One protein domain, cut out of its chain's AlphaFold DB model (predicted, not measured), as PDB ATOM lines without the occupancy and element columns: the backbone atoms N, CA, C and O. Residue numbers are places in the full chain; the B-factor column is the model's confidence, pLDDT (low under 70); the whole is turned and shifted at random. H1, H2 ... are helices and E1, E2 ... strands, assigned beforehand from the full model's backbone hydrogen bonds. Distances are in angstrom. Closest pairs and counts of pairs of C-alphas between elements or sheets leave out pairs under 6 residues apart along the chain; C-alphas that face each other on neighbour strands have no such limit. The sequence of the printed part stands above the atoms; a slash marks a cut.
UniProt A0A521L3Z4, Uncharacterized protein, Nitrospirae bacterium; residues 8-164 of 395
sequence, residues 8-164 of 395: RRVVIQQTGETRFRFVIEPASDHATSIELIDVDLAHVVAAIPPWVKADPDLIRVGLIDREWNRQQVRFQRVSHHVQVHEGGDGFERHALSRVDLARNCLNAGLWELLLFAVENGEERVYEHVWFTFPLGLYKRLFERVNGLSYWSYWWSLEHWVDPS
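What this domain is: This is residues 8 to 164 of the 395 residues of an uncharacterized protein of Nitrospirae bacterium (UniProt A0A521L3Z4). Two four-stranded sheets lie partly face to face as a sandwich with crossed strands, and the hairpin tip of E7 and E8, near residues 119 to 122, reaches past the other sheet. Helices H1, H3 and H4 lengthen the domain at one end, while the short helix H2 is at the other. The printed part has 157 residues with four named helices and eight named strands, in the order E1 E2 E3 H1 E4 E5 H2 E6 E7 E8 H3 H4; the sheets run E4 E6 E7 E8 and E1 E2 E3 E5, both all antiparallel. The class is mixed, helices and strands; the whole is compact, with a radius of gyration of the C-alphas of 17.2 A, and its outline is elongated, spanning 54 by 30 by 25 A.

How they stand to each other: One strongly twisted sheet holds E4, residues 71 to 76, E6, 96 to 103, E7, 110 to 119, and E8, 122 to 132. E6 E7 E8 is a meander, each strand the antiparallel neighbour of the one before. N 73 and O 101 are 2.8 A apart between E4 and E6, N 100 and O 114 2.9 A in the hairpin E6 and E7, and N 113 and O 129 2.9 A in the hairpin E7 and E8, each within hydrogen-bond range. The other sheet holds E1, residues 8 to 14, E2, 19 to 26, E3, 34 to 40, and E5, 82 to 84; E1 E2 E3 is also a meander. N 11 and O 23 are 2.8 A apart in the hairpin E1 and E2, N 22 and O 36 2.8 A in the hairpin E2 and E3, and N 35 and O 83 2.8 A between E3 and E5. The sheets form a sandwich, two sheets face to face, their strands at 63 degrees; the closest C-alphas of E1 and E8, Val 10 and Phe 131, are 6.6 A apart. H2, residues 91 to 95, is on the sheet of E7, over none of its strands; the closest C-alphas of H2 and E7, Ala 95 and Ala 117, are 5.0 A apart. H1, residues 56 to 68, and H4, 154 to 159, only just touch, with 3 pairs of C-alphas within 8 A, the closest Ile 64 and Leu 157 at 6.0 A; H1 touches with residues 64 to 67 alone, and they run the same way at a steep tilt of 40 degrees. H3, residues 135 to 146, is apart from H1 and H4. In H1, H2, H3 and H4 every O i to N i+4 pair is within hydrogen-bond range.

Where its parts are: E1 begins at C-alpha 8, (43.433, -44.960, -34.151). E8 is 30.0 A long, E7 28.9 A, E2 23.2 A and E6 21.3 A. H1 runs 18.5 A from C-alpha 56 at (48.055, -42.301, 6.927), and H3 15.9 A. H4 ends at C-alpha 159, (46.178, -53.973, -9.029).

The domain as a whole: The C-alphas of Ala 54 and Asp 89, the two farthest apart, are 55.0 A apart. The printed part has no cut, and E3 to H1, with 15 residues between them, is the long link. The mean pLDDT of the printed part is 94.6, and no printed residue is under 70.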
ATOM      1  N   ARG A   8      42.457 -43.861 -34.271       91.25
ATOM      2  CA  ARG A   8      43.433 -44.960 -34.151       91.25
ATOM      3  C   ARG A   8      44.216 -44.932 -32.846       91.25
ATOM      4  O   ARG A   8      44.614 -45.982 -32.350       91.25
ATOM      5  N   ARG A   9      44.528 -43.735 -32.339       93.81
ATOM      6  CA  ARG A   9      45.335 -43.544 -31.129       93.81
ATOM      7  C   ARG A   9      45.182 -42.139 -30.563       93.81
ATOM      8  O   ARG A   9      44.829 -41.205 -31.280       93.81
ATOM      9  N   VAL A  10      45.568 -42.005 -29.298       97.31
ATOM     10  CA  VAL A  10      45.716 -40.725 -28.601       97.31
ATOM     11  C   VAL A  10      47.203 -40.442 -28.409       97.31
ATOM     12  O   VAL A  10      47.912 -41.223 -27.772       97.31
ATOM     13  N   VAL A  11      47.688 -39.329 -28.953       97.75
ATOM     14  CA  VAL A  11      49.034 -38.810 -28.690       97.75
ATOM     15  C   VAL A  11      48.954 -37.836 -27.522       97.75
ATOM     16  O   VAL A  11      48.176 -36.886 -27.551       97.75
ATOM     17  N   ILE A  12      49.759 -38.076 -26.490       98.06
ATOM     18  CA  ILE A  12      49.757 -37.290 -25.253       98.06
ATOM     19  C   ILE A  12      51.060 -36.507 -25.175       98.06
ATOM     20  O   ILE A  12      52.144 -37.089 -25.209       98.06
ATOM     21  N   GLN A  13      50.950 -35.194 -25.024       97.62
ATOM     22  CA  GLN A  13      52.085 -34.294 -24.882       97.62
ATOM     23  C   GLN A  13      51.950 -33.501 -23.584       97.62
ATOM     24  O   GLN A  13      50.960 -32.809 -23.370       97.62
ATOM     25  N   GLN A  14      52.964 -33.575 -22.723       97.44
ATOM     26  CA  GLN A  14      53.065 -32.696 -21.563       97.44
ATOM     27  C   GLN A  14      53.490 -31.296 -22.033       97.44
ATOM     28  O   GLN A  14      54.524 -31.152 -22.685       97.44
ATOM     29  N   THR A  15      52.684 -30.279 -21.733       97.31
ATOM     30  CA  THR A  15      52.914 -28.876 -22.128       97.31
ATOM     31  C   THR A  15      53.248 -27.973 -20.940       97.31
ATOM     32  O   THR A  15      53.742 -26.867 -21.130       97.31
ATOM     33  N   GLY A  16      53.030 -28.452 -19.715       96.06
ATOM     34  CA  GLY A  16      53.429 -27.797 -18.470       96.06
ATOM     35  C   GLY A  16      53.598 -28.814 -17.344       96.06
ATOM     36  O   GLY A  16      53.566 -30.022 -17.573       96.06
ATOM     37  N   GLU A  17      53.758 -28.352 -16.106       95.81
ATOM     38  CA  GLU A  17      53.973 -29.261 -14.968       95.81
ATOM     39  C   GLU A  17      52.816 -30.244 -14.768       95.81
ATOM     40  O   GLU A  17      53.041 -31.440 -14.591       95.81
ATOM     41  N   THR A  18      51.584 -29.744 -14.854       97.44
ATOM     42  CA  THR A  18      50.347 -30.530 -14.748       97.44
ATOM     43  C   THR A  18      49.481 -30.428 -16.002       97.44
ATOM     44  O   THR A  18      48.403 -31.014 -16.052       97.44
ATOM     45  N   ARG A  19      49.955 -29.711 -17.033       98.19
ATOM     46  CA  ARG A  19      49.200 -29.409 -18.254       98.19
ATOM     47  C   ARG A  19      49.586 -30.303 -19.420       98.19
ATOM     48  O   ARG A  19      50.769 -30.577 -19.639       98.19
ATOM     49  N   PHE A  20      48.576 -30.735 -20.168       98.44
ATOM     50  CA  PHE A  20      48.705 -31.704 -21.243       98.44
ATOM     51  C   PHE A  20      47.882 -31.314 -22.468       98.44
ATOM     52  O   PHE A  20      46.857 -30.634 -22.387       98.44
ATOM     53  N   ARG A  21      48.350 -31.801 -23.613       98.38
ATOM     54  CA  ARG A  21      47.654 -31.813 -24.893       98.38
ATOM     55  C   ARG A  21      47.395 -33.261 -25.294       98.38
ATOM     56  O   ARG A  21      48.303 -34.091 -25.215       98.38
ATOM     57  N   PHE A  22      46.181 -33.540 -25.747       98.44
ATOM     58  CA  PHE A  22      45.764 -34.828 -26.288       98.44
ATOM     59  C   PHE A  22      45.389 -34.636 -27.750       98.44
ATOM     60  O   PHE A  22      44.526 -33.816 -28.045       98.44
ATOM     61  N   VAL A  23      46.018 -35.387 -28.649       98.31
ATOM     62  CA  VAL A  23      45.677 -35.411 -30.075       98.31
ATOM     63  C   VAL A  23      45.077 -36.768 -30.394       98.31
ATOM     64  O   VAL A  23      45.738 -37.795 -30.253       98.31
ATOM     65  N   ILE A  24      43.817 -36.765 -30.794       97.94
ATOM     66  CA  ILE A  24      43.053 -37.944 -31.176       97.94
ATOM     67  C   ILE A  24      43.195 -38.056 -32.692       97.94
ATOM     68  O   ILE A  24      42.682 -37.218 -33.431       97.94
ATOM     69  N   GLU A  25      43.963 -39.039 -33.157       96.88
ATOM     70  CA  GLU A  25      44.272 -39.177 -34.581       96.88
ATOM     71  C   GLU A  25      43.223 -40.044 -35.296       96.88
ATOM     72  O   GLU A  25      42.909 -41.129 -34.793       96.88
ATOM     73  N   PRO A  26      42.737 -39.641 -36.482       96.19
ATOM     74  CA  PRO A  26      41.746 -40.403 -37.230       96.19
ATOM     75  C   PRO A  26      42.329 -41.733 -37.728       96.19
ATOM     76  O   PRO A  26      43.537 -41.871 -37.959       96.19
ATOM     77  N   ALA A  27      41.460 -42.726 -37.892       94.50
ATOM     78  CA  ALA A  27      41.773 -44.030 -38.481       94.50
ATOM     79  C   ALA A  27      41.116 -44.245 -39.855       94.50
ATOM     80  O   ALA A  27      41.303 -45.305 -40.450       94.50
ATOM     81  N   SER A  28      40.353 -43.269 -40.352       93.62
ATOM     82  CA  SER A  28      39.714 -43.289 -41.668       93.62
ATOM     83  C   SER A  28      39.838 -41.926 -42.348       93.62
ATOM     84  O   SER A  28      40.004 -40.909 -41.678       93.62
ATOM     85  N   ASP A  29      39.683 -41.903 -43.671       93.56
ATOM     86  CA  ASP A  29      39.651 -40.661 -44.458       93.56
ATOM     87  C   ASP A  29      38.343 -39.866 -44.272       93.56
ATOM     88  O   ASP A  29      38.222 -38.752 -44.772       93.56
ATOM     89  N   HIS A  30      37.361 -40.431 -43.559       93.69
ATOM     90  CA  HIS A  30      36.119 -39.749 -43.185       93.69
ATOM     91  C   HIS A  30      36.277 -38.920 -41.910       93.69
ATOM     92  O   HIS A  30      35.605 -37.904 -41.767       93.69
ATOM     93  N   ALA A  31      37.168 -39.336 -41.006       94.94
ATOM     94  CA  ALA A  31      37.403 -38.659 -39.741       94.94
ATOM     95  C   ALA A  31      38.518 -37.613 -39.838       94.94
ATOM     96  O   ALA A  31      39.445 -37.717 -40.645       94.94
ATOM     97  N   THR A  32      38.464 -36.618 -38.957       96.00
ATOM     98  CA  THR A  32      39.537 -35.629 -38.775       96.00
ATOM     99  C   THR A  32      40.186 -35.745 -37.399       96.00
ATOM    100  O   THR A  32      39.675 -36.407 -36.506       96.00
ATOM    101  N   SER A  33      41.330 -35.087 -37.205       97.12
ATOM    102  CA  SER A  33      41.968 -35.029 -35.886       97.12
ATOM    103  C   SER A  33      41.217 -34.083 -34.949       97.12
ATOM    104  O   SER A  33      40.870 -32.958 -35.323       97.12
ATOM    105  N   ILE A  34      41.047 -34.509 -33.700       98.19
ATOM    106  CA  ILE A  34      40.482 -33.699 -32.615       98.19
ATOM    107  C   ILE A  34      41.539 -33.536 -31.530       98.19
ATOM    108  O   ILE A  34      42.259 -34.478 -31.205       98.19
ATOM    109  N   GLU A  35      41.621 -32.352 -30.935       98.06
ATOM    110  CA  GLU A  35      42.529 -32.080 -29.832       98.06
ATOM    111  C   GLU A  35      41.823 -31.555 -28.595       98.06
ATOM    112  O   GLU A  35      40.939 -30.699 -28.679       98.06
ATOM    113  N   LEU A  36      42.308 -32.022 -27.444       98.12
ATOM    114  CA  LEU A  36      42.171 -31.324 -26.178       98.12
ATOM    115  C   LEU A  36      43.479 -30.602 -25.862       98.12
ATOM    116  O   LEU A  36      44.510 -31.252 -25.673       98.12
ATOM    117  N   ILE A  37      43.449 -29.276 -25.798       97.94
ATOM    118  CA  ILE A  37      44.617 -28.436 -25.517       97.94
ATOM    119  C   ILE A  37      44.532 -27.818 -24.121       97.94
ATOM    120  O   ILE A  37      43.449 -27.532 -23.616       97.94
ATOM    121  N   ASP A  38      45.697 -27.582 -23.515       97.19
ATOM    122  CA  ASP A  38      45.834 -26.881 -22.233       97.19
ATOM    123  C   ASP A  38      45.007 -27.496 -21.083       97.19
ATOM    124  O   ASP A  38      44.404 -26.797 -20.270       97.19
ATOM    125  N   VAL A  39      44.961 -28.830 -21.025       98.12
ATOM    126  CA  VAL A  39      44.215 -29.555 -19.992       98.12
ATOM    127  C   VAL A  39      45.092 -29.749 -18.762       98.12
ATOM    128  O   VAL A  39      46.099 -30.455 -18.816       98.12
ATOM    129  N   ASP A  40      44.698 -29.160 -17.639       97.75
ATOM    130  CA  ASP A  40      45.333 -29.348 -16.340       97.75
ATOM    131  C   ASP A  40      44.809 -30.624 -15.668       97.75
ATOM    132  O   ASP A  40      43.682 -30.703 -15.168       97.75
ATOM    133  N   LEU A  41      45.650 -31.654 -15.660       97.19
ATOM    134  CA  LEU A  41      45.313 -32.955 -15.101       97.19
ATOM    135  C   LEU A  41      45.450 -33.011 -13.577       97.19
ATOM    136  O   LEU A  41      45.095 -34.038 -12.993       97.19
ATOM    137  N   ALA A  42      45.873 -31.930 -12.910       96.19
ATOM    138  CA  ALA A  42      45.826 -31.848 -11.449       96.19
ATOM    139  C   ALA A  42      44.401 -32.012 -10.895       96.19
ATOM    140  O   ALA A  42      44.215 -32.465  -9.767       96.19
ATOM    141  N   HIS A  43      43.394 -31.686 -11.707       94.44
ATOM    142  CA  HIS A  43      41.978 -31.824 -11.371       94.44
ATOM    143  C   HIS A  43      41.398 -33.218 -11.656       94.44
ATOM    144  O   HIS A  43      40.268 -33.506 -11.251       94.44
ATOM    145  N   VAL A  44      42.152 -34.071 -12.359       93.50
ATOM    146  CA  VAL A  44      41.678 -35.366 -12.873       93.50
ATOM    147  C   VAL A  44      42.400 -36.537 -12.213       93.50
ATOM    148  O   VAL A  44      41.763 -37.542 -11.922       93.50
ATOM    149  N   VAL A  45      43.706 -36.424 -11.946       94.31
ATOM    150  CA  VAL A  45      44.487 -37.476 -11.269       94.31
ATOM    151  C   VAL A  45      43.909 -37.806  -9.886       94.31
ATOM    152  O   VAL A  45      43.284 -36.954  -9.248       94.31
ATOM    153  N   ALA A  46      44.125 -39.032  -9.393       93.12
ATOM    154  CA  ALA A  46      43.784 -39.354  -8.012       93.12
ATOM    155  C   ALA A  46      44.547 -38.437  -7.054       93.12
ATOM    156  O   ALA A  46      45.779 -38.451  -6.985       93.12
ATOM    157  N   ALA A  47      43.788 -37.630  -6.324       93.81
ATOM    158  CA  ALA A  47      44.312 -36.673  -5.377       93.81
ATOM    159  C   ALA A  47      43.391 -36.566  -4.170       93.81
ATOM    160  O   ALA A  47      42.168 -36.624  -4.310       93.81
ATOM    161  N   ILE A  48      44.000 -36.372  -3.005       95.12
ATOM    162  CA  ILE A  48      43.291 -36.180  -1.740       95.12
ATOM    163  C   ILE A  48      43.465 -34.749  -1.223       95.12
ATOM    164  O   ILE A  48      44.528 -34.139  -1.418       95.12
ATOM    165  N   PRO A  49      42.460 -34.209  -0.521       96.19
ATOM    166  CA  PRO A  49      42.578 -32.900   0.098       96.19
ATOM    167  C   PRO A  49      43.722 -32.801   1.120       96.19
ATOM    168  O   PRO A  49      44.000 -33.768   1.833       96.19
ATOM    169  N   PRO A  50      44.375 -31.632   1.275       95.88
ATOM    170  CA  PRO A  50      45.435 -31.445   2.266       95.88
ATOM    171  C   PRO A  50      45.001 -31.752   3.704       95.88
ATOM    172  O   PRO A  50      45.800 -32.251   4.492       95.88
ATOM    173  N   TRP A  51      43.733 -31.500   4.034       94.81
ATOM    174  CA  TRP A  51      43.206 -31.645   5.388       94.81
ATOM    175  C   TRP A  51      43.133 -33.095   5.898       94.81
ATOM    176  O   TRP A  51      43.027 -33.291   7.105       94.81
ATOM    177  N   VAL A  52      43.268 -34.104   5.027       95.62
ATOM    178  CA  VAL A  52      43.382 -35.518   5.444       95.62
ATOM    179  C   VAL A  52      44.817 -36.043   5.477       95.62
ATOM    180  O   VAL A  52      45.056 -37.134   5.987       95.62
ATOM    181  N   LYS A  53      45.803 -35.283   4.981       95.00
ATOM    182  CA  LYS A  53      47.191 -35.765   4.824       95.00
ATOM    183  C   LYS A  53      47.954 -35.946   6.141       95.00
ATOM    184  O   LYS A  53      49.058 -36.479   6.137       95.00
ATOM    185  N   ALA A  54      47.382 -35.521   7.265       93.31
ATOM    186  CA  ALA A  54      47.944 -35.784   8.589       93.31
ATOM    187  C   ALA A  54      47.689 -37.226   9.073       93.31
ATOM    188  O   ALA A  54      48.233 -37.628  10.101       93.31
ATOM    189  N   ASP A  55      46.860 -37.994   8.362       96.94
ATOM    190  CA  ASP A  55      46.405 -39.315   8.772       96.94
ATOM    191  C   ASP A  55      46.725 -40.367   7.686       96.94
ATOM    192  O   ASP A  55      46.129 -40.330   6.609       96.94
ATOM    193  N   PRO A  56      47.652 -41.315   7.931       96.19
ATOM    194  CA  PRO A  56      48.055 -42.301   6.927       96.19
ATOM    195  C   PRO A  56      46.928 -43.250   6.498       96.19
ATOM    196  O   PRO A  56      46.918 -43.691   5.348       96.19
ATOM    197  N   ASP A  57      45.971 -43.538   7.383       97.31
ATOM    198  CA  ASP A  57      44.842 -44.420   7.087       97.31
ATOM    199  C   ASP A  57      43.842 -43.708   6.166       97.31
ATOM    200  O   ASP A  57      43.403 -44.270   5.158       97.31
ATOM    201  N   LEU A  58      43.569 -42.423   6.433       97.00
ATOM    202  CA  LEU A  58      42.748 -41.590   5.547       97.00
ATOM    203  C   LEU A  58      43.432 -41.321   4.204       97.00
ATOM    204  O   LEU A  58      42.753 -41.291   3.180       97.00
ATOM    205  N   ILE A  59      44.761 -41.163   4.182       96.62
ATOM    206  CA  ILE A  59      45.518 -41.065   2.928       96.62
ATOM    207  C   ILE A  59      45.328 -42.339   2.101       96.62
ATOM    208  O   ILE A  59      45.019 -42.258   0.911       96.62
ATOM    209  N   ARG A  60      45.506 -43.510   2.725       95.69
ATOM    210  CA  ARG A  60      45.389 -44.807   2.056       95.69
ATOM    211  C   ARG A  60      43.999 -45.000   1.461       95.69
ATOM    212  O   ARG A  60      43.898 -45.275   0.269       95.69
ATOM    213  N   VAL A  61      42.952 -44.840   2.271       95.69
ATOM    214  CA  VAL A  61      41.565 -44.988   1.804       95.69
ATOM    215  C   VAL A  61      41.261 -43.935   0.746       95.69
ATOM    216  O   VAL A  61      40.854 -44.292  -0.349       95.69
ATOM    217  N   GLY A  62      41.546 -42.660   1.016       95.38
ATOM    218  CA  GLY A  62      41.238 -41.566   0.099       95.38
ATOM    219  C   GLY A  62      41.884 -41.714  -1.279       95.38
ATOM    220  O   GLY A  62      41.216 -41.474  -2.273       95.38
ATOM    221  N   LEU A  63      43.154 -42.127  -1.372       95.19
ATOM    222  CA  LEU A  63      43.836 -42.271  -2.665       95.19
ATOM    223  C   LEU A  63      43.358 -43.481  -3.464       95.19
ATOM    224  O   LEU A  63      43.104 -43.348  -4.661       95.19
ATOM    225  N   ILE A  64      43.275 -44.647  -2.819       93.50
ATOM    226  CA  ILE A  64      42.899 -45.895  -3.492       93.50
ATOM    227  C   ILE A  64      41.462 -45.777  -3.993       93.50
ATOM    228  O   ILE A  64      41.188 -45.988  -5.172       93.50
ATOM    229  N   ASP A  65      40.573 -45.324  -3.117       92.81
ATOM    230  CA  ASP A  65      39.168 -45.131  -3.429       92.81
ATOM    231  C   ASP A  65      38.954 -44.082  -4.527       92.81
ATOM    232  O   ASP A  65      38.176 -44.269  -5.463       92.81
ATOM    233  N   ARG A  66      39.710 -42.979  -4.486       92.69
ATOM    234  CA  ARG A  66      39.665 -41.949  -5.527       92.69
ATOM    235  C   ARG A  66      40.110 -42.470  -6.891       92.69
ATOM    236  O   ARG A  66      39.656 -41.934  -7.905       92.69
ATOM    237  N   GLU A  67      41.023 -43.435  -6.953       93.00
ATOM    238  CA  GLU A  67      41.457 -44.032  -8.220       93.00
ATOM    239  C   GLU A  67      40.403 -44.976  -8.804       93.00
ATOM    240  O   GLU A  67      40.187 -44.973 -10.015       93.00
ATOM    241  N   TRP A  68      39.694 -45.703  -7.945       89.94
ATOM    242  CA  TRP A  68      38.629 -46.627  -8.344       89.94
ATOM    243  C   TRP A  68      37.310 -45.929  -8.655       89.94
ATOM    244  O   TRP A  68      36.465 -46.463  -9.365       89.94
ATOM    245  N   ASN A  69      37.151 -44.689  -8.206       91.00
ATOM    246  CA  ASN A  69      36.014 -43.867  -8.570       91.00
ATOM    247  C   ASN A  69      36.186 -43.231  -9.954       91.00
ATOM    248  O   ASN A  69      37.050 -42.370 -10.187       91.00
ATOM    249  N   ARG A  70      35.290 -43.600 -10.874       89.25
ATOM    250  CA  ARG A  70      35.210 -42.987 -12.201       89.25
ATOM    251  C   ARG A  70      34.837 -41.512 -12.081       89.25
ATOM    252  O   ARG A  70      33.847 -41.150 -11.453       89.25
ATOM    253  N   GLN A  71      35.616 -40.668 -12.745       91.38
ATOM    254  CA  GLN A  71      35.308 -39.257 -12.950       91.38
ATOM    255  C   GLN A  71      35.326 -38.993 -14.448       91.38
ATOM    256  O   GLN A  71      36.329 -39.293 -15.096       91.38
ATOM    257  N   GLN A  72      34.247 -38.414 -14.965       95.12
ATOM    258  CA  GLN A  72      34.136 -37.991 -16.354       95.12
ATOM    259  C   GLN A  72      34.044 -36.464 -16.421       95.12
ATOM    260  O   GLN A  72      33.114 -35.860 -15.882       95.12
ATOM    261  N   VAL A  73      35.026 -35.847 -17.079       97.06
ATOM    262  CA  VAL A  73      35.167 -34.394 -17.205       97.06
ATOM    263  C   VAL A  73      34.857 -33.959 -18.630       97.06
ATOM    264  O   VAL A  73      35.501 -34.397 -19.579       97.06
ATOM    265  N   ARG A  74      33.874 -33.074 -18.770       97.94
ATOM    266  CA  ARG A  74      33.325 -32.623 -20.047       97.94
ATOM    267  C   ARG A  74      33.986 -31.350 -20.569       97.94
ATOM    268  O   ARG A  74      34.017 -30.329 -19.879       97.94
ATOM    269  N   PHE A  75      34.353 -31.371 -21.845       98.31
ATOM    270  CA  PHE A  75      34.842 -30.228 -22.612       98.31
ATOM    271  C   PHE A  75      33.868 -29.930 -23.755       98.31
ATOM    272  O   PHE A  75      33.783 -30.667 -24.735       98.31
ATOM    273  N   GLN A  76      33.105 -28.843 -23.623       97.38
ATOM    274  CA  GLN A  76      32.173 -28.405 -24.668       97.38
ATOM    275  C   GLN A  76      32.929 -28.036 -25.947       97.38
ATOM    276  O   GLN A  76      33.993 -27.426 -25.862       97.38
ATOM    277  N   ARG A  77      32.354 -28.309 -27.126       96.31
ATOM    278  CA  ARG A  77      32.957 -27.973 -28.431       96.31
ATOM    279  C   ARG A  77      33.380 -26.508 -28.554       96.31
ATOM    280  O   ARG A  77      34.363 -26.219 -29.230       96.31
ATOM    281  N   VAL A  78      32.618 -25.608 -27.930       95.75
ATOM    282  CA  VAL A  78      32.848 -24.153 -27.925       95.75
ATOM    283  C   VAL A  78      33.957 -23.711 -26.964       95.75
ATOM    284  O   VAL A  78      34.333 -22.543 -26.956       95.75
ATOM    285  N   SER A  79      34.462 -24.616 -26.124       96.56
ATOM    286  CA  SER A  79      35.582 -24.330 -25.234       96.56
ATOM    287  C   SER A  79      36.868 -24.128 -26.032       96.56
ATOM    288  O   SER A  79      37.127 -24.853 -26.989       96.56
ATOM    289  N   HIS A  80      37.725 -23.214 -25.572       96.56
ATOM    290  CA  HIS A  80      39.068 -23.033 -26.128       96.56
ATOM    291  C   HIS A  80      39.953 -24.284 -25.983       96.56
ATOM    292  O   HIS A  80      40.957 -24.394 -26.674       96.56
ATOM    293  N   HIS A  81      39.574 -25.230 -25.118       98.06
ATOM    294  CA  HIS A  81      40.271 -26.504 -24.970       98.06
ATOM    295  C   HIS A  81      40.021 -27.474 -26.128       98.06
ATOM    296  O   HIS A  81      40.793 -28.411 -26.260       98.06
ATOM    297  N   VAL A  82      38.972 -27.302 -26.945       98.31
ATOM    298  CA  VAL A  82      38.610 -28.266 -28.001       98.31
ATOM    299  C   VAL A  82      38.918 -27.695 -29.382       98.31
ATOM    300  O   VAL A  82      38.264 -26.758 -29.845       98.31
ATOM    301  N   GLN A  83      39.860 -28.320 -30.089       97.94
ATOM    302  CA  GLN A  83      40.186 -27.987 -31.475       97.94
ATOM    303  C   GLN A  83      39.837 -29.155 -32.402       97.94
ATOM    304  O   GLN A  83      40.170 -30.300 -32.126       97.94
ATOM    305  N   VAL A  84      39.167 -28.861 -33.518       97.31
ATOM    306  CA  VAL A  84      38.877 -29.829 -34.587       97.31
ATOM    307  C   VAL A  84      39.609 -29.352 -35.830       97.31
ATOM    308  O   VAL A  84      39.416 -28.205 -36.241       97.31
ATOM    309  N   HIS A  85      40.465 -30.201 -36.391       95.44
ATOM    310  CA  HIS A  85      41.287 -29.858 -37.549       95.44
ATOM    311  C   HIS A  85      40.527 -29.975 -38.868       95.44
ATOM    312  O   HIS A  85      39.465 -30.595 -38.955       95.44
ATOM    313  N   GLU A  86      41.096 -29.382 -39.914       91.62
ATOM    314  CA  GLU A  86      40.675 -29.653 -41.288       91.62
ATOM    315  C   GLU A  86      41.053 -31.087 -41.688       91.62
ATOM    316  O   GLU A  86      42.101 -31.595 -41.291       91.62
ATOM    317  N   GLY A  87      40.185 -31.736 -42.463       90.25
ATOM    318  CA  GLY A  87      40.296 -33.149 -42.820       90.25
ATOM    319  C   GLY A  87      38.947 -33.858 -42.717       90.25
ATOM    320  O   GLY A  87      37.944 -33.234 -42.356       90.25
ATOM    321  N   GLY A  88      38.936 -35.152 -43.029       93.00
ATOM    322  CA  GLY A  88      37.714 -35.950 -43.047       93.00
ATOM    323  C   GLY A  88      36.711 -35.500 -44.115       93.00
ATOM    324  O   GLY A  88      37.040 -34.752 -45.039       93.00
ATOM    325  N   ASP A  89      35.454 -35.903 -43.944       94.75
ATOM    326  CA  ASP A  89      34.319 -35.416 -44.743       94.75
ATOM    327  C   ASP A  89      33.595 -34.209 -44.110       94.75
ATOM    328  O   ASP A  89      32.593 -33.719 -44.634       94.75
ATOM    329  N   GLY A  90      34.131 -33.690 -43.000       93.81
ATOM    330  CA  GLY A  90      33.608 -32.532 -42.280       93.81
ATOM    331  C   GLY A  90      32.600 -32.863 -41.176       93.81
ATOM    332  O   GLY A  90      32.177 -31.938 -40.477       93.81
ATOM    333  N   PHE A  91      32.245 -34.135 -40.963       94.44
ATOM    334  CA  PHE A  91      31.312 -34.549 -39.909       94.44
ATOM    335  C   PHE A  91      31.658 -33.959 -38.536       94.44
ATOM    336  O   PHE A  91      30.823 -33.275 -37.941       94.44
ATOM    337  N   GLU A  92      32.884 -34.130 -38.033       95.06
ATOM    338  CA  GLU A  92      33.240 -33.664 -36.687       95.06
ATOM    339  C   GLU A  92      33.256 -32.135 -36.584       95.06
ATOM    340  O   GLU A  92      33.000 -31.580 -35.516       95.06
ATOM    341  N   ARG A  93      33.493 -31.413 -37.686       93.88
ATOM    342  CA  ARG A  93      33.401 -29.946 -37.678       93.88
ATOM    343  C   ARG A  93      31.970 -29.458 -37.486       93.88
ATOM    344  O   ARG A  93      31.785 -28.394 -36.895       93.88
ATOM    345  N   HIS A  94      30.989 -30.206 -37.986       92.06
ATOM    346  CA  HIS A  94      29.580 -29.819 -37.971       92.06
ATOM    347  C   HIS A  94      28.796 -30.424 -36.806       92.06
ATOM    348  O   HIS A  94      27.896 -29.770 -36.285       92.06
ATOM    349  N   ALA A  95      29.123 -31.652 -36.403       94.31
ATOM    350  CA  ALA A  95      28.302 -32.443 -35.495       94.31
ATOM    351  C   ALA A  95      28.915 -32.652 -34.101       94.31
ATOM    352  O   ALA A  95      28.147 -32.881 -33.166       94.31
ATOM    353  N   LEU A  96      30.247 -32.566 -33.931       96.56
ATOM    354  CA  LEU A  96      30.900 -32.755 -32.625       96.56
ATOM    355  C   LEU A  96      30.372 -31.722 -31.623       96.56
ATOM    356  O   LEU A  96      30.563 -30.518 -31.797       96.56
ATOM    357  N   SER A  97      29.756 -32.192 -30.542       97.50
ATOM    358  CA  SER A  97      29.179 -31.337 -29.504       97.50
ATOM    359  C   SER A  97      30.101 -31.172 -28.302       97.50
ATOM    360  O   SER A  97      30.175 -30.088 -27.720       97.50
ATOM    361  N   ARG A  98      30.836 -32.227 -27.942       97.62
ATOM    362  CA  ARG A  98      31.781 -32.230 -26.823       97.62
ATOM    363  C   ARG A  98      32.723 -33.428 -26.859       97.62
ATOM    364  O   ARG A  98      32.467 -34.428 -27.531       97.62
ATOM    365  N   VAL A  99      33.775 -33.312 -26.063       98.31
ATOM    366  CA  VAL A  99      34.718 -34.380 -25.744       98.31
ATOM    367  C   VAL A  99      34.728 -34.547 -24.231       98.31
ATOM    368  O   VAL A  99      34.881 -33.563 -23.510       98.31
ATOM    369  N   ASP A 100      34.597 -35.775 -23.745       97.88
ATOM    370  CA  ASP A 100      34.690 -36.066 -22.317       97.88
ATOM    371  C   ASP A 100      35.953 -36.891 -22.044       97.88
ATOM    372  O   ASP A 100      36.202 -37.884 -22.721       97.88
ATOM    373  N   LEU A 101      36.743 -36.494 -21.047       97.50
ATOM    374  CA  LEU A 101      37.908 -37.231 -20.555       97.50
ATOM    375  C   LEU A 101      37.529 -37.969 -19.276       97.50
ATOM    376  O   LEU A 101      37.042 -37.344 -18.332       97.50
ATOM    377  N   ALA A 102      37.792 -39.272 -19.206       94.56
ATOM    378  CA  ALA A 102      37.545 -40.043 -17.997       94.56
ATOM    379  C   ALA A 102      38.714 -40.956 -17.619       94.56
ATOM    380  O   ALA A 102      39.391 -41.536 -18.468       94.56
ATOM    381  N   ARG A 103      38.913 -41.118 -16.308       90.44
ATOM    382  CA  ARG A 103      39.676 -42.245 -15.756       90.44
ATOM    383  C   ARG A 103      38.744 -43.437 -15.723       90.44
ATOM    384  O   ARG A 103      37.651 -43.320 -15.168       90.44
ATOM    385  N   ASN A 104      39.142 -44.566 -16.290       76.38
ATOM    386  CA  ASN A 104      38.205 -45.659 -16.516       76.38
ATOM    387  C   ASN A 104      37.963 -46.548 -15.291       76.38
ATOM    388  O   ASN A 104      37.551 -47.680 -15.488       76.38
ATOM    389  N   CYS A 105      38.253 -46.063 -14.073       82.94
ATOM    390  CA  CYS A 105      38.169 -46.756 -12.778       82.94
ATOM    391  C   CYS A 105      38.911 -48.098 -12.656       82.94
ATOM    392  O   CYS A 105      39.025 -48.600 -11.546       82.94
ATOM    393  N   LEU A 106      39.452 -48.674 -13.737       83.38
ATOM    394  CA  LEU A 106      40.046 -50.007 -13.733       83.38
ATOM    395  C   LEU A 106      41.469 -49.986 -13.177       83.38
ATOM    396  O   LEU A 106      41.776 -50.721 -12.261       83.38
ATOM    397  N   ASN A 107      42.386 -49.185 -13.695       85.94
ATOM    398  CA  ASN A 107      43.744 -49.171 -13.150       85.94
ATOM    399  C   ASN A 107      44.367 -47.806 -13.394       85.94
ATOM    400  O   ASN A 107      44.003 -47.116 -14.354       85.94
ATOM    401  N   ALA A 108      45.368 -47.460 -12.585       90.38
ATOM    402  CA  ALA A 108      46.182 -46.286 -12.847       90.38
ATOM    403  C   ALA A 108      46.685 -46.272 -14.294       90.38
ATOM    404  O   ALA A 108      47.235 -47.244 -14.811       90.38
ATOM    405  N   GLY A 109      46.455 -45.143 -14.958       90.12
ATOM    406  CA  GLY A 109      46.822 -44.930 -16.354       90.12
ATOM    407  C   GLY A 109      45.836 -45.474 -17.391       90.12
ATOM    408  O   GLY A 109      46.027 -45.179 -18.563       90.12
ATOM    409  N   LEU A 110      44.770 -46.194 -17.037       91.81
ATOM    410  CA  LEU A 110      43.747 -46.601 -18.010       91.81
ATOM    411  C   LEU A 110      42.642 -45.541 -18.133       91.81
ATOM    412  O   LEU A 110      41.894 -45.261 -17.194       91.81
ATOM    413  N   TRP A 111      42.620 -44.843 -19.264       94.12
ATOM    414  CA  TRP A 111      41.821 -43.636 -19.467       94.12
ATOM    415  C   TRP A 111      41.024 -43.754 -20.770       94.12
ATOM    416  O   TRP A 111      41.294 -44.602 -21.626       94.12
ATOM    417  N   GLU A 112      40.017 -42.905 -20.919       94.50
ATOM    418  CA  GLU A 112      39.189 -42.847 -22.118       94.50
ATOM    419  C   GLU A 112      38.848 -41.413 -22.502       94.50
ATOM    420  O   GLU A 112      38.735 -40.523 -21.654       94.50
ATOM    421  N   LEU A 113      38.671 -41.218 -23.804       96.38
ATOM    422  CA  LEU A 113      38.036 -40.046 -24.381       96.38
ATOM    423  C   LEU A 113      36.732 -40.489 -25.038       96.38
ATOM    424  O   LEU A 113      36.726 -41.423 -25.836       96.38
ATOM    425  N   LEU A 114      35.630 -39.828 -24.703       95.88
ATOM    426  CA  LEU A 114      34.330 -40.059 -25.321       95.88
ATOM    427  C   LEU A 114      34.005 -38.881 -26.231       95.88
ATOM    428  O   LEU A 114      34.031 -37.728 -25.793       95.88
ATOM    429  N   LEU A 115      33.672 -39.176 -27.482       97.31
ATOM    430  CA  LEU A 115      33.335 -38.179 -28.488       97.31
ATOM    431  C   LEU A 115      31.829 -38.179 -28.711       97.31
ATOM    432  O   LEU A 115      31.232 -39.214 -29.020       97.31
ATOM    433  N   PHE A 116      31.209 -37.017 -28.527       97.12
ATOM    434  CA  PHE A 116      29.766 -36.853 -28.639       97.12
ATOM    435  C   PHE A 116      29.408 -36.000 -29.846       97.12
ATOM    436  O   PHE A 116      30.074 -35.008 -30.138       97.12
ATOM    437  N   ALA A 117      28.319 -36.359 -30.514       96.38
ATOM    438  CA  ALA A 117      27.748 -35.583 -31.600       96.38
ATOM    439  C   ALA A 117      26.247 -35.386 -31.393       96.38
ATOM    440  O   ALA A 117      25.585 -36.220 -30.771       96.38
ATOM    441  N   VAL A 118      25.709 -34.290 -31.930       93.69
ATOM    442  CA  VAL A 118      24.257 -34.090 -32.015       93.69
ATOM    443  C   VAL A 118      23.745 -34.715 -33.306       93.69
ATOM    444  O   VAL A 118      24.124 -34.307 -34.402       93.69
ATOM    445  N   GLU A 119      22.846 -35.685 -33.176       85.62
ATOM    446  CA  GLU A 119      22.168 -36.357 -34.279       85.62
ATOM    447  C   GLU A 119      20.656 -36.307 -34.024       85.62
ATOM    448  O   GLU A 119      20.179 -36.739 -32.976       85.62
ATOM    449  N   ASN A 120      19.881 -35.765 -34.968       86.12
ATOM    450  CA  ASN A 120      18.422 -35.612 -34.836       86.12
ATOM    451  C   ASN A 120      17.982 -34.869 -33.555       86.12
ATOM    452  O   ASN A 120      16.949 -35.182 -32.968       86.12
ATOM    453  N   GLY A 121      18.778 -33.891 -33.108       86.44
ATOM    454  CA  GLY A 121      18.513 -33.117 -31.891       86.44
ATOM    455  C   GLY A 121      18.876 -33.828 -30.583       86.44
ATOM    456  O   GLY A 121      18.753 -33.224 -29.521       86.44
ATOM    457  N   GLU A 122      19.362 -35.071 -30.641       88.19
ATOM    458  CA  GLU A 122      19.855 -35.808 -29.481       88.19
ATOM    459  C   GLU A 122      21.377 -35.885 -29.493       88.19
ATOM    460  O   GLU A 122      22.003 -36.196 -30.504       88.19
ATOM    461  N   GLU A 123      21.984 -35.652 -28.339       92.88
ATOM    462  CA  GLU A 123      23.414 -35.846 -28.175       92.88
ATOM    463  C   GLU A 123      23.727 -37.314 -27.869       92.88
ATOM    464  O   GLU A 123      23.156 -37.914 -26.955       92.88
ATOM    465  N   ARG A 124      24.651 -37.903 -28.630       92.31
ATOM    466  CA  ARG A 124      25.028 -39.315 -28.516       92.31
ATOM    467  C   ARG A 124      26.534 -39.476 -28.579       92.31
ATOM    468  O   ARG A 124      27.207 -38.752 -29.307       92.31
ATOM    469  N   VAL A 125      27.054 -40.455 -27.840       92.69
ATOM    470  CA  VAL A 125      28.441 -40.889 -28.026       92.69
ATOM    471  C   VAL A 125      28.538 -41.550 -29.394       92.69
ATOM    472  O   VAL A 125      27.818 -42.517 -29.654       92.69
ATOM    473  N   TYR A 126      29.408 -41.035 -30.253       94.44
ATOM    474  CA  TYR A 126      29.708 -41.674 -31.529       94.44
ATOM    475  C   TYR A 126      30.972 -42.527 -31.458       94.44
ATOM    476  O   TYR A 126      31.077 -43.501 -32.202       94.44
ATOM    477  N   GLU A 127      31.880 -42.230 -30.521       93.69
ATOM    478  CA  GLU A 127      33.093 -43.013 -30.323       93.69
ATOM    479  C   GLU A 127      33.621 -42.987 -28.881       93.69
ATOM    480  O   GLU A 127      33.549 -41.975 -28.183       93.69
ATOM    481  N   HIS A 128      34.190 -44.123 -28.465       92.62
ATOM    482  CA  HIS A 128      35.004 -44.265 -27.261       92.62
ATOM    483  C   HIS A 128      36.445 -44.584 -27.657       92.62
ATOM    484  O   HIS A 128      36.718 -45.652 -28.210       92.62
ATOM    485  N   VAL A 129      37.369 -43.696 -27.312       93.75
ATOM    486  CA  VAL A 129      38.797 -43.856 -27.567       93.75
ATOM    487  C   VAL A 129      39.488 -44.235 -26.263       93.75
ATOM    488  O   VAL A 129      39.767 -43.394 -25.408       93.75
ATOM    489  N   TRP A 130      39.752 -45.529 -26.106       93.31
ATOM    490  CA  TRP A 130      40.482 -46.079 -24.964       93.31
ATOM    491  C   TRP A 130      41.984 -45.908 -25.157       93.31
ATOM    492  O   TRP A 130      42.512 -46.191 -26.233       93.31
ATOM    493  N   PHE A 131      42.692 -45.491 -24.110       93.81
ATOM    494  CA  PHE A 131      44.141 -45.356 -24.167       93.81
ATOM    495  C   PHE A 131      44.795 -45.578 -22.804       93.81
ATOM    496  O   PHE A 131      44.180 -45.445 -21.745       93.81
ATOM    497  N   THR A 132      46.084 -45.903 -22.836       94.25
ATOM    498  CA  THR A 132      46.912 -45.977 -21.635       94.25
ATOM    499  C   THR A 132      47.712 -44.687 -21.514       94.25
ATOM    500  O   THR A 132      48.606 -44.420 -22.316       94.25
ATOM    501  N   PHE A 133      47.395 -43.874 -20.511       95.50
ATOM    502  CA  PHE A 133      48.197 -42.722 -20.138       95.50
ATOM    503  C   PHE A 133      49.589 -43.200 -19.688       95.50
ATOM    504  O   PHE A 133      49.674 -44.086 -18.832       95.50
ATOM    505  N   PRO A 134      50.694 -42.646 -20.225       95.88
ATOM    506  CA  PRO A 134      52.028 -43.135 -19.913       95.88
ATOM    507  C   PRO A 134      52.296 -43.107 -18.408       95.88
ATOM    508  O   PRO A 134      52.327 -42.040 -17.793       95.88
ATOM    509  N   LEU A 135      52.531 -44.277 -17.810       94.44
ATOM    510  CA  LEU A 135      52.658 -44.406 -16.354       94.44
ATOM    511  C   LEU A 135      53.773 -43.525 -15.778       94.44
ATOM    512  O   LEU A 135      53.614 -42.969 -14.700       94.44
ATOM    513  N   GLY A 136      54.876 -43.316 -16.502       95.94
ATOM    514  CA  GLY A 136      55.923 -42.383 -16.073       95.94
ATOM    515  C   GLY A 136      55.433 -40.932 -15.935       95.94
ATOM    516  O   GLY A 136      55.868 -40.232 -15.022       95.94
ATOM    517  N   LEU A 137      54.514 -40.488 -16.803       96.75
ATOM    518  CA  LEU A 137      53.858 -39.181 -16.690       96.75
ATOM    519  C   LEU A 137      52.829 -39.183 -15.557       96.75
ATOM    520  O   LEU A 137      52.815 -38.245 -14.764       96.75
ATOM    521  N   TYR A 138      52.018 -40.245 -15.447       96.31
ATOM    522  CA  TYR A 138      51.011 -40.378 -14.388       96.31
ATOM    523  C   TYR A 138      51.662 -40.280 -13.006       96.31
ATOM    524  O   TYR A 138      51.215 -39.509 -12.164       96.31
ATOM    525  N   LYS A 139      52.761 -41.015 -12.793       96.50
ATOM    526  CA  LYS A 139      53.523 -41.037 -11.536       96.50
ATOM    527  C   LYS A 139      53.995 -39.639 -11.151       96.50
ATOM    528  O   LYS A 139      53.694 -39.175 -10.060       96.50
ATOM    529  N   ARG A 140      54.650 -38.921 -12.071       97.31
ATOM    530  CA  ARG A 140      55.111 -37.547 -11.807       97.31
ATOM    531  C   ARG A 140      53.964 -36.593 -11.494       97.31
ATOM    532  O   ARG A 140      54.087 -35.787 -10.579       97.31
ATOM    533  N   LEU A 141      52.857 -36.691 -12.230       97.38
ATOM    534  CA  LEU A 141      51.666 -35.883 -11.983       97.38
ATOM    535  C   LEU A 141      51.078 -36.175 -10.594       97.38
ATOM    536  O   LEU A 141      50.824 -35.249  -9.830       97.38
ATOM    537  N   PHE A 142      50.913 -37.453 -10.252       97.12
ATOM    538  CA  PHE A 142      50.429 -37.893  -8.947       97.12
ATOM    539  C   PHE A 142      51.293 -37.337  -7.812       97.12
ATOM    540  O   PHE A 142      50.762 -36.747  -6.870       97.12
ATOM    541  N   GLU A 143      52.615 -37.492  -7.905       97.81
ATOM    542  CA  GLU A 143      53.551 -37.036  -6.874       97.81
ATOM    543  C   GLU A 143      53.569 -35.506  -6.778       97.81
ATOM    544  O   GLU A 143      53.607 -34.963  -5.675       97.81
ATOM    545  N   ARG A 144      53.451 -34.797  -7.910       97.31
ATOM    546  CA  ARG A 144      53.361 -33.329  -7.950       97.31
ATOM    547  C   ARG A 144      52.116 -32.809  -7.238       97.31
ATOM    548  O   ARG A 144      52.215 -31.855  -6.473       97.31
ATOM    549  N   VAL A 145      50.961 -33.420  -7.491       96.56
ATOM    550  CA  VAL A 145      49.669 -32.978  -6.943       96.56
ATOM    551  C   VAL A 145      49.525 -33.372  -5.474       96.56
ATOM    552  O   VAL A 145      49.024 -32.602  -4.652       96.56
ATOM    553  N   ASN A 146      49.977 -34.573  -5.116       96.31
ATOM    554  CA  ASN A 146      49.796 -35.087  -3.767       96.31
ATOM    555  C   ASN A 146      50.942 -34.724  -2.820       96.31
ATOM    556  O   ASN A 146      50.700 -34.622  -1.618       96.31
ATOM    557  N   GLY A 147      52.165 -34.520  -3.312       96.38
ATOM    558  CA  GLY A 147      53.351 -34.445  -2.455       96.38
ATOM    559  C   GLY A 147      53.637 -35.768  -1.733       96.38
ATOM    560  O   GLY A 147      54.262 -35.776  -0.678       96.38
ATOM    561  N   LEU A 148      53.132 -36.880  -2.272       96.69
ATOM    562  CA  LEU A 148      53.263 -38.233  -1.734       96.69
ATOM    563  C   LEU A 148      53.949 -39.105  -2.774       96.69
ATOM    564  O   LEU A 148      53.675 -38.936  -3.959       96.69
ATOM    565  N   SER A 149      54.784 -40.057  -2.351       96.50
ATOM    566  CA  SER A 149      55.403 -40.982  -3.305       96.50
ATOM    567  C   SER A 149      54.368 -41.939  -3.883       96.50
ATOM    568  O   SER A 149      53.633 -42.597  -3.145       96.50
ATOM    569  N   TYR A 150      54.358 -42.070  -5.208       96.56
ATOM    570  CA  TYR A 150      53.505 -43.035  -5.896       96.56
ATOM    571  C   TYR A 150      53.829 -44.473  -5.469       96.56
ATOM    572  O   TYR A 150      52.939 -45.307  -5.310       96.56
ATOM    573  N   TRP A 151      55.107 -44.759  -5.210       96.12
ATOM    574  CA  TRP A 151      55.593 -46.085  -4.823       96.12
ATOM    575  C   TRP A 151      55.089 -46.564  -3.463       96.12
ATOM    576  O   TRP A 151      55.151 -47.756  -3.184       96.12
ATOM    577  N   SER A 152      54.540 -45.682  -2.631       95.69
ATOM    578  CA  SER A 152      53.874 -46.099  -1.394       95.69
ATOM    579  C   SER A 152      52.491 -46.715  -1.645       95.69
ATOM    580  O   SER A 152      51.973 -47.409  -0.775       95.69
ATOM    581  N   TYR A 153      51.896 -46.483  -2.823       94.75
ATOM    582  CA  TYR A 153      50.506 -46.851  -3.136       94.75
ATOM    583  C   TYR A 153      50.348 -47.635  -4.445       94.75
ATOM    584  O   TYR A 153      49.269 -48.164  -4.702       94.75
ATOM    585  N   TRP A 154      51.405 -47.726  -5.261       94.25
ATOM    586  CA  TRP A 154      51.360 -48.258  -6.627       94.25
ATOM    587  C   TRP A 154      50.633 -49.598  -6.737       94.25
ATOM    588  O   TRP A 154      49.829 -49.768  -7.640       94.25
ATOM    589  N   TRP A 155      50.858 -50.525  -5.799       93.62
ATOM    590  CA  TRP A 155      50.258 -51.853  -5.874       93.62
ATOM    591  C   TRP A 155      48.729 -51.788  -5.802       93.62
ATOM    592  O   TRP A 155      48.044 -52.404  -6.609       93.62
ATOM    593  N   SER A 156      48.176 -50.974  -4.902       93.19
ATOM    594  CA  SER A 156      46.726 -50.770  -4.826       93.19
ATOM    595  C   SER A 156      46.176 -49.988  -6.021       93.19
ATOM    596  O   SER A 156      45.095 -50.314  -6.507       93.19
ATOM    597  N   LEU A 157      46.922 -48.996  -6.521       92.88
ATOM    598  CA  LEU A 157      46.515 -48.168  -7.665       92.88
ATOM    599  C   LEU A 157      46.560 -48.934  -9.002       92.88
ATOM    600  O   LEU A 157      45.749 -48.683  -9.892       92.88
ATOM    601  N   GLU A 158      47.499 -49.869  -9.155       91.88
ATOM    602  CA  GLU A 158      47.708 -50.648 -10.378       91.88
ATOM    603  C   GLU A 158      47.054 -52.045 -10.325       91.88
ATOM    604  O   GLU A 158      46.885 -52.642 -11.383       91.88
ATOM    605  N   HIS A 159      46.647 -52.576  -9.159       89.81
ATOM    606  CA  HIS A 159      46.178 -53.973  -9.029       89.81
ATOM    607  C   HIS A 159      44.904 -54.196  -8.188       89.81
ATOM    608  O   HIS A 159      44.668 -55.323  -7.755       89.81
ATOM    609  N   TRP A 160      44.060 -53.178  -7.968       85.44
ATOM    610  CA  TRP A 160      42.777 -53.324  -7.242       85.44
ATOM    611  C   TRP A 160      42.898 -53.952  -5.838       85.44
ATOM    612  O   TRP A 160      42.035 -54.707  -5.397       85.44
ATOM    613  N   VAL A 161      43.970 -53.647  -5.101       89.62
ATOM    614  CA  VAL A 161      44.094 -54.107  -3.708       89.62
ATOM    615  C   VAL A 161      43.366 -53.160  -2.767       89.62
ATOM    616  O   VAL A 161      43.815 -52.025  -2.566       89.62
ATOM    617  N   ASP A 162      42.271 -53.646  -2.181       88.00
ATOM    618  CA  ASP A 162      41.369 -52.836  -1.370       88.00
ATOM    619  C   ASP A 162      41.923 -52.527   0.024       88.00
ATOM    620  O   ASP A 162      42.703 -53.297   0.593       88.00
ATOM    621  N   PRO A 163      41.574 -51.354   0.582       90.81
ATOM    622  CA  PRO A 163      41.936 -50.992   1.940       90.81
ATOM    623  C   PRO A 163      40.867 -51.423   2.963       90.81
ATOM    624  O   PRO A 163      40.764 -50.778   4.009       90.81
ATOM    625  N   SER A 164      40.068 -52.474   2.711       92.69
ATOM    626  CA  SER A 164      39.061 -52.960   3.670       92.69
ATOM    627  C   SER A 164      39.680 -53.256   5.032       92.69
ATOM    628  O   SER A 164      40.814 -53.725   5.151       92.69
TER     629      SER A 164